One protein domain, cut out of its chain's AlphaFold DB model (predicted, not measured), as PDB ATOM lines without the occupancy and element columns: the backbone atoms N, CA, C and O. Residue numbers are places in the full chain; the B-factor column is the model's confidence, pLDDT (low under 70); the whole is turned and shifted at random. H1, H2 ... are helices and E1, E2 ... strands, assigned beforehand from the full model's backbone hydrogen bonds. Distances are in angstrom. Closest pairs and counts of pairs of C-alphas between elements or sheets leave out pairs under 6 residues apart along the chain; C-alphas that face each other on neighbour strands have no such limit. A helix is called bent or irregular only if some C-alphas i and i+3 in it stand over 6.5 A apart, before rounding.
ATOM      1  N   HIS A 184      52.137  29.788  44.591       59.53
ATOM      2  CA  HIS A 184      50.741  29.998  44.925       59.53
ATOM      3  C   HIS A 184      50.189  28.610  45.329       59.53
ATOM      4  O   HIS A 184      50.861  27.579  45.187       59.53
ATOM      5  N   SER A 185      49.048  28.566  46.011       56.72
ATOM      6  CA  SER A 185      48.450  27.309  46.493       56.72
ATOM      7  C   SER A 185      47.229  26.953  45.657       56.72
ATOM      8  O   SER A 185      46.111  26.908  46.166       56.72
ATOM      9  N   VAL A 186      47.425  26.766  44.356       68.38
ATOM     10  CA  VAL A 186      46.329  26.629  43.396       68.38
ATOM     11  C   VAL A 186      46.535  25.428  42.466       68.38
ATOM     12  O   VAL A 186      47.518  24.688  42.521       68.38
ATOM     13  N   SER A 187      45.516  25.155  41.657       78.12
ATOM     14  CA  SER A 187      45.488  24.053  40.706       78.12
ATOM     15  C   SER A 187      46.579  24.207  39.644       78.12
ATOM     16  O   SER A 187      46.624  25.200  38.918       78.12
ATOM     17  N   LEU A 188      47.425  23.179  39.532       84.94
ATOM     18  CA  LEU A 188      48.395  23.041  38.450       84.94
ATOM     19  C   LEU A 188      47.660  22.817  37.126       84.94
ATOM     20  O   LEU A 188      46.893  21.855  37.001       84.94
ATOM     21  N   PHE A 189      47.949  23.672  36.153       89.75
ATOM     22  CA  PHE A 189      47.516  23.575  34.766       89.75
ATOM     23  C   PHE A 189      48.733  23.323  33.874       89.75
ATOM     24  O   PHE A 189      49.777  23.947  34.040       89.75
ATOM     25  N   MET A 190      48.610  22.403  32.928       92.81
ATOM     26  CA  MET A 190      49.656  22.064  31.973       92.81
ATOM     27  C   MET A 190      49.087  22.120  30.559       92.81
ATOM     28  O   MET A 190      47.953  21.695  30.338       92.81
ATOM     29  N   TYR A 191      49.860  22.618  29.598       94.12
ATOM     30  CA  TYR A 191      49.423  22.750  28.209       94.12
ATOM     31  C   TYR A 191      50.543  22.372  27.239       94.12
ATOM     32  O   TYR A 191      51.683  22.814  27.391       94.12
ATOM     33  N   ALA A 192      50.219  21.538  26.254       94.50
ATOM     34  CA  ALA A 192      51.182  20.979  25.303       94.50
ATOM     35  C   ALA A 192      50.782  21.215  23.835       94.50
ATOM     36  O   ALA A 192      51.258  20.511  22.951       94.50
ATOM     37  N   GLY A 193      49.908  22.192  23.584       92.25
ATOM     38  CA  GLY A 193      49.413  22.519  22.248       92.25
ATOM     39  C   GLY A 193      48.005  21.999  21.994       92.25
ATOM     40  O   GLY A 193      47.330  21.499  22.897       92.25
ATOM     41  N   ASN A 194      47.540  22.169  20.764       91.19
ATOM     42  CA  ASN A 194      46.209  21.755  20.348       91.19
ATOM     43  C   ASN A 194      46.124  20.231  20.177       91.19
ATOM     44  O   ASN A 194      45.138  19.626  20.593       91.19
ATOM     45  N   GLU A 195      47.176  19.607  19.641       88.62
ATOM     46  CA  GLU A 195      47.313  18.150  19.564       88.62
ATOM     47  C   GLU A 195      47.737  17.556  20.910       88.62
ATOM     48  O   GLU A 195      47.237  16.510  21.328       88.62
ATOM     49  N   GLY A 196      48.650  18.238  21.611       85.38
ATOM     50  CA  GLY A 196      49.171  17.779  22.897       85.38
ATOM     51  C   GLY A 196      48.163  17.887  24.041       85.38
ATOM     52  O   GLY A 196      48.238  17.105  24.987       85.38
ATOM     53  N   GLY A 197      47.206  18.810  23.957       91.31
ATOM     54  CA  GLY A 197      46.109  18.962  24.906       91.31
ATOM     55  C   GLY A 197      46.467  19.701  26.199       91.31
ATOM     56  O   GLY A 197      47.591  20.162  26.421       91.31
ATOM     57  N   ALA A 198      45.457  19.827  27.062       92.50
ATOM     58  CA  ALA A 198      45.532  20.520  28.342       92.50
ATOM     59  C   ALA A 198      45.254  19.567  29.508       92.50
ATOM     60  O   ALA A 198      44.303  18.785  29.463       92.50
ATOM     61  N   TYR A 199      46.040  19.670  30.579       90.31
ATOM     62  CA  TYR A 199      46.000  18.759  31.720       90.31
ATOM     63  C   TYR A 199      45.941  19.526  33.034       90.31
ATOM     64  O   TYR A 199      46.495  20.613  33.178       90.31
ATOM     65  N   ALA A 200      45.268  18.932  34.007       86.69
ATOM     66  CA  ALA A 200      45.320  19.352  35.394       86.69
ATOM     67  C   ALA A 200      46.062  18.280  36.197       86.69
ATOM     68  O   ALA A 200      46.336  17.179  35.707       86.69
ATOM     69  N   LYS A 201      46.390  18.571  37.458       82.56
ATOM     70  CA  LYS A 201      47.058  17.589  38.322       82.56
ATOM     71  C   LYS A 201      46.288  16.263  38.333       82.56
ATOM     72  O   LYS A 201      45.141  16.206  38.777       82.56
ATOM     73  N   ASN A 202      46.936  15.205  37.846       78.12
ATOM     74  CA  ASN A 202      46.406  13.840  37.776       78.12
ATOM     75  C   ASN A 202      45.041  13.711  37.064       78.12
ATOM     76  O   ASN A 202      44.295  12.777  37.350       78.12
ATOM     77  N   SER A 203      44.667  14.654  36.193       79.69
ATOM     78  CA  SER A 203      43.349  14.659  35.552       79.69
ATOM     79  C   SER A 203      43.351  15.369  34.196       79.69
ATOM     80  O   SER A 203      44.173  16.240  33.925       79.69
ATOM     81  N   PHE A 204      42.410  14.986  33.334       84.31
ATOM     82  CA  PHE A 204      42.226  15.518  31.983       84.31
ATOM     83  C   PHE A 204      40.732  15.758  31.724       84.31
ATOM     84  O   PHE A 204      39.893  15.076  32.315       84.31
ATOM     85  N   GLY A 205      40.398  16.725  30.863       81.88
ATOM     86  CA  GLY A 205      39.019  16.970  30.419       81.88
ATOM     87  C   GLY A 205      38.066  17.451  31.518       81.88
ATOM     88  O   GLY A 205      36.858  17.250  31.424       81.88
ATOM     89  N   ASN A 206      38.594  18.056  32.584       85.25
ATOM     90  CA  ASN A 206      37.803  18.598  33.685       85.25
ATOM     91  C   ASN A 206      37.620  20.123  33.562       85.25
ATOM     92  O   ASN A 206      38.216  20.783  32.706       85.25
ATOM     93  N   ILE A 207      36.830  20.701  34.469       83.56
ATOM     94  CA  ILE A 207      36.588  22.150  34.497       83.56
ATOM     95  C   ILE A 207      37.879  22.969  34.641       83.56
ATOM     96  O   ILE A 207      38.005  24.012  34.013       83.56
ATOM     97  N   TYR A 208      38.875  22.486  35.389       84.50
ATOM     98  CA  TYR A 208      40.155  23.181  35.554       84.50
ATOM     99  C   TYR A 208      40.939  23.253  34.242       84.50
ATOM    100  O   TYR A 208      41.511  24.295  33.931       84.50
ATOM    101  N   THR A 209      40.922  22.187  33.438       89.12
ATOM    102  CA  THR A 209      41.542  22.198  32.105       89.12
ATOM    103  C   THR A 209      40.825  23.147  31.152       89.12
ATOM    104  O   THR A 209      41.485  23.920  30.463       89.12
ATOM    105  N   ALA A 210      39.488  23.168  31.165       89.38
ATOM    106  CA  ALA A 210      38.707  24.086  30.337       89.38
ATOM    107  C   ALA A 210      38.956  25.553  30.721       89.38
ATOM    108  O   ALA A 210      39.197  26.393  29.855       89.38
ATOM    109  N   VAL A 211      38.960  25.857  32.023       88.75
ATOM    110  CA  VAL A 211      39.231  27.211  32.519       88.75
ATOM    111  C   VAL A 211      40.673  27.620  32.230       88.75
ATOM    112  O   VAL A 211      40.897  28.757  31.831       88.75
ATOM    113  N   GLY A 212      41.644  26.714  32.355       90.00
ATOM    114  CA  GLY A 212      43.032  27.010  32.003       90.00
ATOM    115  C   GLY A 212      43.211  27.351  30.522       90.00
ATOM    116  O   GLY A 212      43.850  28.352  30.203       90.00
ATOM    117  N   VAL A 213      42.573  26.601  29.616       92.44
ATOM    118  CA  VAL A 213      42.578  26.917  28.173       92.44
ATOM    119  C   VAL A 213      41.889  28.256  27.898       92.44
ATOM    120  O   VAL A 213      42.400  29.061  27.122       92.44
ATOM    121  N   PHE A 214      40.761  28.526  28.560       92.88
ATOM    122  CA  PHE A 214      40.059  29.803  28.440       92.88
ATOM    123  C   PHE A 214      40.923  30.985  28.899       92.88
ATOM    124  O   PHE A 214      41.036  31.978  28.179       92.88
ATOM    125  N   VAL A 215      41.560  30.883  30.070       92.44
ATOM    126  CA  VAL A 215      42.441  31.931  30.606       92.44
ATOM    127  C   VAL A 215      43.640  32.144  29.686       92.44
ATOM    128  O   VAL A 215      43.956  33.289  29.374       92.44
ATOM    129  N   LEU A 216      44.250  31.073  29.173       92.75
ATOM    130  CA  LEU A 216      45.344  31.176  28.209       92.75
ATOM    131  C   LEU A 216      44.909  31.913  26.931       92.75
ATOM    132  O   LEU A 216      45.594  32.834  26.487       92.75
ATOM    133  N   GLY A 217      43.747  31.569  26.369       93.94
ATOM    134  CA  GLY A 217      43.187  32.271  25.209       93.94
ATOM    135  C   GLY A 217      42.900  33.748  25.499       93.94
ATOM    136  O   GLY A 217      43.193  34.620  24.678       93.94
ATOM    137  N   ARG A 218      42.404  34.054  26.702       93.75
ATOM    138  CA  ARG A 218      42.206  35.434  27.154       93.75
ATOM    139  C   ARG A 218      43.524  36.202  27.250       93.75
ATOM    140  O   ARG A 218      43.558  37.345  26.811       93.75
ATOM    141  N   MET A 219      44.608  35.584  27.723       94.19
ATOM    142  CA  MET A 219      45.937  36.213  27.736       94.19
ATOM    143  C   MET A 219      46.412  36.565  26.320       94.19
ATOM    144  O   MET A 219      46.937  37.656  26.100       94.19
ATOM    145  N   PHE A 220      46.184  35.687  25.334       95.81
ATOM    146  CA  PHE A 220      46.471  36.014  23.933       95.81
ATOM    147  C   PHE A 220      45.618  37.181  23.430       95.81
ATOM    148  O   PHE A 220      46.134  38.073  22.753       95.81
ATOM    149  N   HIS A 221      44.331  37.199  23.774       95.38
ATOM    150  CA  HIS A 221      43.426  38.284  23.404       95.38
ATOM    151  C   HIS A 221      43.816  39.621  24.038       95.38
ATOM    152  O   HIS A 221      43.808  40.645  23.361       95.38
ATOM    153  N   GLU A 222      44.207  39.636  25.309       95.94
ATOM    154  CA  GLU A 222      44.640  40.853  26.000       95.94
ATOM    155  C   GLU A 222      45.964  41.393  25.440       95.94
ATOM    156  O   GLU A 222      46.123  42.605  25.305       95.94
ATOM    157  N   ALA A 223      46.891  40.516  25.044       95.94
ATOM    158  CA  ALA A 223      48.189  40.930  24.512       95.94
ATOM    159  C   ALA A 223      48.178  41.279  23.008       95.94
ATOM    160  O   ALA A 223      48.971  42.118  22.574       95.94
ATOM    161  N   TRP A 224      47.312  40.652  22.200       95.94
ATOM    162  CA  TRP A 224      47.323  40.796  20.733       95.94
ATOM    163  C   TRP A 224      45.977  41.157  20.089       95.94
ATOM    164  O   TRP A 224      45.930  41.356  18.870       95.94
ATOM    165  N   GLY A 225      44.896  41.274  20.862       96.31
ATOM    166  CA  GLY A 225      43.570  41.665  20.378       96.31
ATOM    167  C   GLY A 225      43.078  40.771  19.241       96.31
ATOM    168  O   GLY A 225      43.037  39.549  19.359       96.31
ATOM    169  N   SER A 226      42.766  41.376  18.093       95.69
ATOM    170  CA  SER A 226      42.289  40.654  16.904       95.69
ATOM    171  C   SER A 226      43.289  39.637  16.340       95.69
ATOM    172  O   SER A 226      42.876  38.681  15.690       95.69
ATOM    173  N   LYS A 227      44.592  39.792  16.614       97.06
ATOM    174  CA  LYS A 227      45.643  38.855  16.171       97.06
ATOM    175  C   LYS A 227      45.855  37.680  17.128       97.06
ATOM    176  O   LYS A 227      46.746  36.863  16.902       97.06
ATOM    177  N   ALA A 228      45.071  37.588  18.200       96.25
ATOM    178  CA  ALA A 228      45.229  36.557  19.219       96.25
ATOM    179  C   ALA A 228      45.135  35.138  18.658       96.25
ATOM    180  O   ALA A 228      45.978  34.311  18.989       96.25
ATOM    181  N   GLY A 229      44.178  34.875  17.760       95.38
ATOM    182  CA  GLY A 229      44.021  33.558  17.135       95.38
ATOM    183  C   GLY A 229      45.271  33.127  16.362       95.38
ATOM    184  O   GLY A 229      45.801  32.045  16.597       95.38
ATOM    185  N   GLU A 230      45.813  34.007  15.515       97.31
ATOM    186  CA  GLU A 230      47.051  33.740  14.768       97.31
ATOM    187  C   GLU A 230      48.244  33.493  15.700       97.31
ATOM    188  O   GLU A 230      49.079  32.625  15.443       97.31
ATOM    189  N   LYS A 231      48.333  34.253  16.797       97.00
ATOM    190  CA  LYS A 231      49.422  34.127  17.772       97.00
ATOM    191  C   LYS A 231      49.319  32.861  18.604       97.00
ATOM    192  O   LYS A 231      50.350  32.253  18.877       97.00
ATOM    193  N   GLN A 232      48.109  32.446  18.953       95.56
ATOM    194  CA  GLN A 232      47.871  31.197  19.657       95.56
ATOM    195  C   GLN A 232      48.210  29.991  18.771       95.56
ATOM    196  O   GLN A 232      48.852  29.066  19.251       95.56
ATOM    197  N   VAL A 233      47.883  30.027  17.474       96.62
ATOM    198  CA  VAL A 233      48.306  28.982  16.519       96.62
ATOM    199  C   VAL A 233      49.832  28.930  16.411       96.62
ATOM    200  O   VAL A 233      50.415  27.878  16.638       96.62
ATOM    201  N   GLN A 234      50.498  30.072  16.193       96.88
ATOM    202  CA  GLN A 234      51.971  30.132  16.148       96.88
ATOM    203  C   GLN A 234      52.623  29.618  17.437       96.88
ATOM    204  O   GLN A 234      53.686  28.999  17.401       96.88
ATOM    205  N   PHE A 235      52.009  29.903  18.585       95.75
ATOM    206  CA  PHE A 235      52.468  29.410  19.874       95.75
ATOM    207  C   PHE A 235      52.304  27.892  19.997       95.75
ATOM    208  O   PHE A 235      53.240  27.227  20.440       95.75
ATOM    209  N   ASN A 236      51.159  27.353  19.575       95.88
ATOM    210  CA  ASN A 236      50.878  25.919  19.584       95.88
ATOM    211  C   ASN A 236      51.854  25.156  18.688       95.88
ATOM    212  O   ASN A 236      52.525  24.247  19.175       95.88
ATOM    213  N   ASP A 237      52.026  25.607  17.443       96.38
ATOM    214  CA  ASP A 237      52.977  25.022  16.496       96.38
ATOM    215  C   ASP A 237      54.390  24.996  17.095       96.38
ATOM    216  O   ASP A 237      55.120  24.010  16.987       96.38
ATOM    217  N   PHE A 238      54.784  26.077  17.778       95.31
ATOM    218  CA  PHE A 238      56.089  26.171  18.418       95.31
ATOM    219  C   PHE A 238      56.256  25.162  19.560       95.31
ATOM    220  O   PHE A 238      57.279  24.474  19.611       95.31
ATOM    221  N   ILE A 239      55.306  25.064  20.493       94.62
ATOM    222  CA  ILE A 239      55.451  24.140  21.630       94.62
ATOM    223  C   ILE A 239      55.345  22.678  21.191       94.62
ATOM    224  O   ILE A 239      56.096  21.848  21.704       94.62
ATOM    225  N   GLU A 240      54.514  22.367  20.197       93.19
ATOM    226  CA  GLU A 240      54.377  21.019  19.637       93.19
ATOM    227  C   GLU A 240      55.645  20.598  18.893       93.19
ATOM    228  O   GLU A 240      56.216  19.542  19.188       93.19
ATOM    229  N   TRP A 241      56.160  21.463  18.013       93.94
ATOM    230  CA  TRP A 241      57.402  21.220  17.276       93.94
ATOM    231  C   TRP A 241      58.588  20.977  18.212       93.94
ATOM    232  O   TRP A 241      59.399  20.072  17.995       93.94
ATOM    233  N   ASN A 242      58.678  21.758  19.288       92.06
ATOM    234  CA  ASN A 242      59.760  21.645  20.264       92.06
ATOM    235  C   ASN A 242      59.482  20.611  21.368       92.06
ATOM    236  O   ASN A 242      60.346  20.388  22.219       92.06
ATOM    237  N   ARG A 243      58.316  19.948  21.349       91.69
ATOM    238  CA  ARG A 243      57.877  18.969  22.361       91.69
ATOM    239  C   ARG A 243      57.918  19.538  23.786       91.69
ATOM    240  O   ARG A 243      58.370  18.871  24.718       91.69
ATOM    241  N   ILE A 244      57.473  20.783  23.935       90.69
ATOM    242  CA  ILE A 244      57.433  21.530  25.193       90.69
ATOM    243  C   ILE A 244      56.037  21.417  25.807       90.69
ATOM    244  O   ILE A 244      55.029  21.582  25.126       90.69
ATOM    245  N   CYS A 245      55.988  21.205  27.121       90.25
ATOM    246  CA  CYS A 245      54.780  21.381  27.915       90.25
ATOM    247  C   CYS A 245      54.988  22.562  28.860       90.25
ATOM    248  O   CYS A 245      55.925  22.561  29.662       90.25
ATOM    249  N   ILE A 246      54.111  23.556  28.793       90.94
ATOM    250  CA  ILE A 246      54.119  24.662  29.752       90.94
ATOM    251  C   ILE A 246      53.331  24.250  30.991       90.94
ATOM    252  O   ILE A 246      52.330  23.541  30.888       90.94
ATOM    253  N   SER A 247      53.798  24.677  32.158       88.94
ATOM    254  CA  SER A 247      53.111  24.487  33.435       88.94
ATOM    255  C   SER A 247      52.809  25.855  34.021       88.94
ATOM    256  O   SER A 247      53.694  26.704  34.103       88.94
ATOM    257  N   MET A 248      51.558  26.074  34.393       87.62
ATOM    258  CA  MET A 248      51.057  27.326  34.939       87.62
ATOM    259  C   MET A 248      50.223  27.037  36.172       87.62
ATOM    260  O   MET A 248      49.658  25.954  36.346       87.62
ATOM    261  N   GLU A 249      50.112  28.044  37.016       85.06
ATOM    262  CA  GLU A 249      49.247  27.998  38.171       85.06
ATOM    263  C   GLU A 249      47.965  28.785  37.892       85.06
ATOM    264  O   GLU A 249      48.006  29.976  37.584       85.06
ATOM    265  N   LEU A 250      46.815  28.107  37.956       80.81
ATOM    266  CA  LEU A 250      45.535  28.704  37.582       80.81
ATOM    267  C   LEU A 250      44.917  29.480  38.749       80.81
ATOM    268  O   LEU A 250      44.011  28.990  39.419       80.81
ATOM    269  N   VAL A 251      45.376  30.705  38.984       75.62
ATOM    270  CA  VAL A 251      44.832  31.568  40.042       75.62
ATOM    271  C   VAL A 251      43.544  32.242  39.563       75.62
ATOM    272  O   VAL A 251      43.571  33.162  38.751       75.62
ATOM    273  N   THR A 252      42.391  31.802  40.071       68.94
ATOM    274  CA  THR A 252      41.111  32.506  39.880       68.94
ATOM    275  C   THR A 252      40.413  32.676  41.226       68.94
ATOM    276  O   THR A 252      40.525  31.811  42.094       68.94
TER     277      THR A 252
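What this domain is: This is residues 184 to 252 of the 270 residues of an uncharacterized protein of Gossypium tomentosum (UniProt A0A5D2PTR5). A long helix, H2, bends into a V, and its first arm, H2a, crosses one face of a small three-stranded sheet with residues 207 to 216, leaving the other face bare of named helices. Its second arm, H2b, folds back from the bend towards the short helix H1, and the sheet, H2a and H2b make the three sides of a rough triangle. The printed part has 69 residues, with two named helices and three named strands in the order E1, H1, E2, H2, E3. The sheet's order is E2, E1, E3, antiparallel throughout, and the class is mixed, helices and strands. The whole is compact, with a radius of gyration of the C-alphas of 11.9 A and spans of 31 by 25 by 20 A.

Where its parts are: E1, residues 188 to 191, begins at C-alpha 188 (48.395, 23.041, 38.450) and measures 10.3 A. H1, residues 193 to 196, measures 4.8 A, and E2, residues 198 to 200, measures 7.2 A. H2, residues 207 to 241, was assigned as one helix by its hydrogen bonds, but it is bent: C-alphas 223 and 226 are 9.6 A apart. H2a, residues 207 to 223, measures 24.2 A. H2b, residues 226 to 241, measures 24.6 A and is irregular, with C-alphas 226 and 229 7.3 A apart; it ends at C-alpha 241 (57.402, 21.220, 17.276). E3, residues 246 to 249, measures 10.3 A and ends at C-alpha 249 (49.247, 27.998, 38.171).

How they stand to each other: E1 is the inner strand. It is antiparallel to E2 at 165 degrees, with N 190 and O 199 2.8 A apart, within hydrogen-bond range. It is antiparallel to E3 at 151 degrees, with N 189 and O 248 2.9 A apart. H2a is on the sheet at a height of 9.6 A, over E2 and E1, and runs across the strands, at 63 degrees to E1 on the local plane; this makes two layers, a helix on one face of a sheet. The closest C-alphas of E2 and H2a are those of Tyr 199 and Thr 209, 5.6 A apart. E2, H2 and E3 form a split strand-helix-strand unit, two strands running the same way with E1 between them, and its crossover is left-handed. H2a and H2b touch, His 221 and Ala 228 having the closest C-alphas at 4.9 A, at a steep tilt of 60 degrees, opposite ways. H2b is not on the sheet; its residues 235 to 240 touch H1, with the closest C-alphas, those of Gly 193 and Asn 236, 4.6 A apart. H1 and H2a are apart. Every O i to N i+4 pair is within hydrogen-bond range in H2a and 11 of 12 in H2b, while H1 is too short for such a pair.

The domain as a whole: The two C-alphas farthest apart are those of Asn 202 and Ser 226, 34.2 A. The printed part has no cut and no long link. Mean pLDDT of the printed part is 89.2; residues 184 to 186 and residue 252 are under 70.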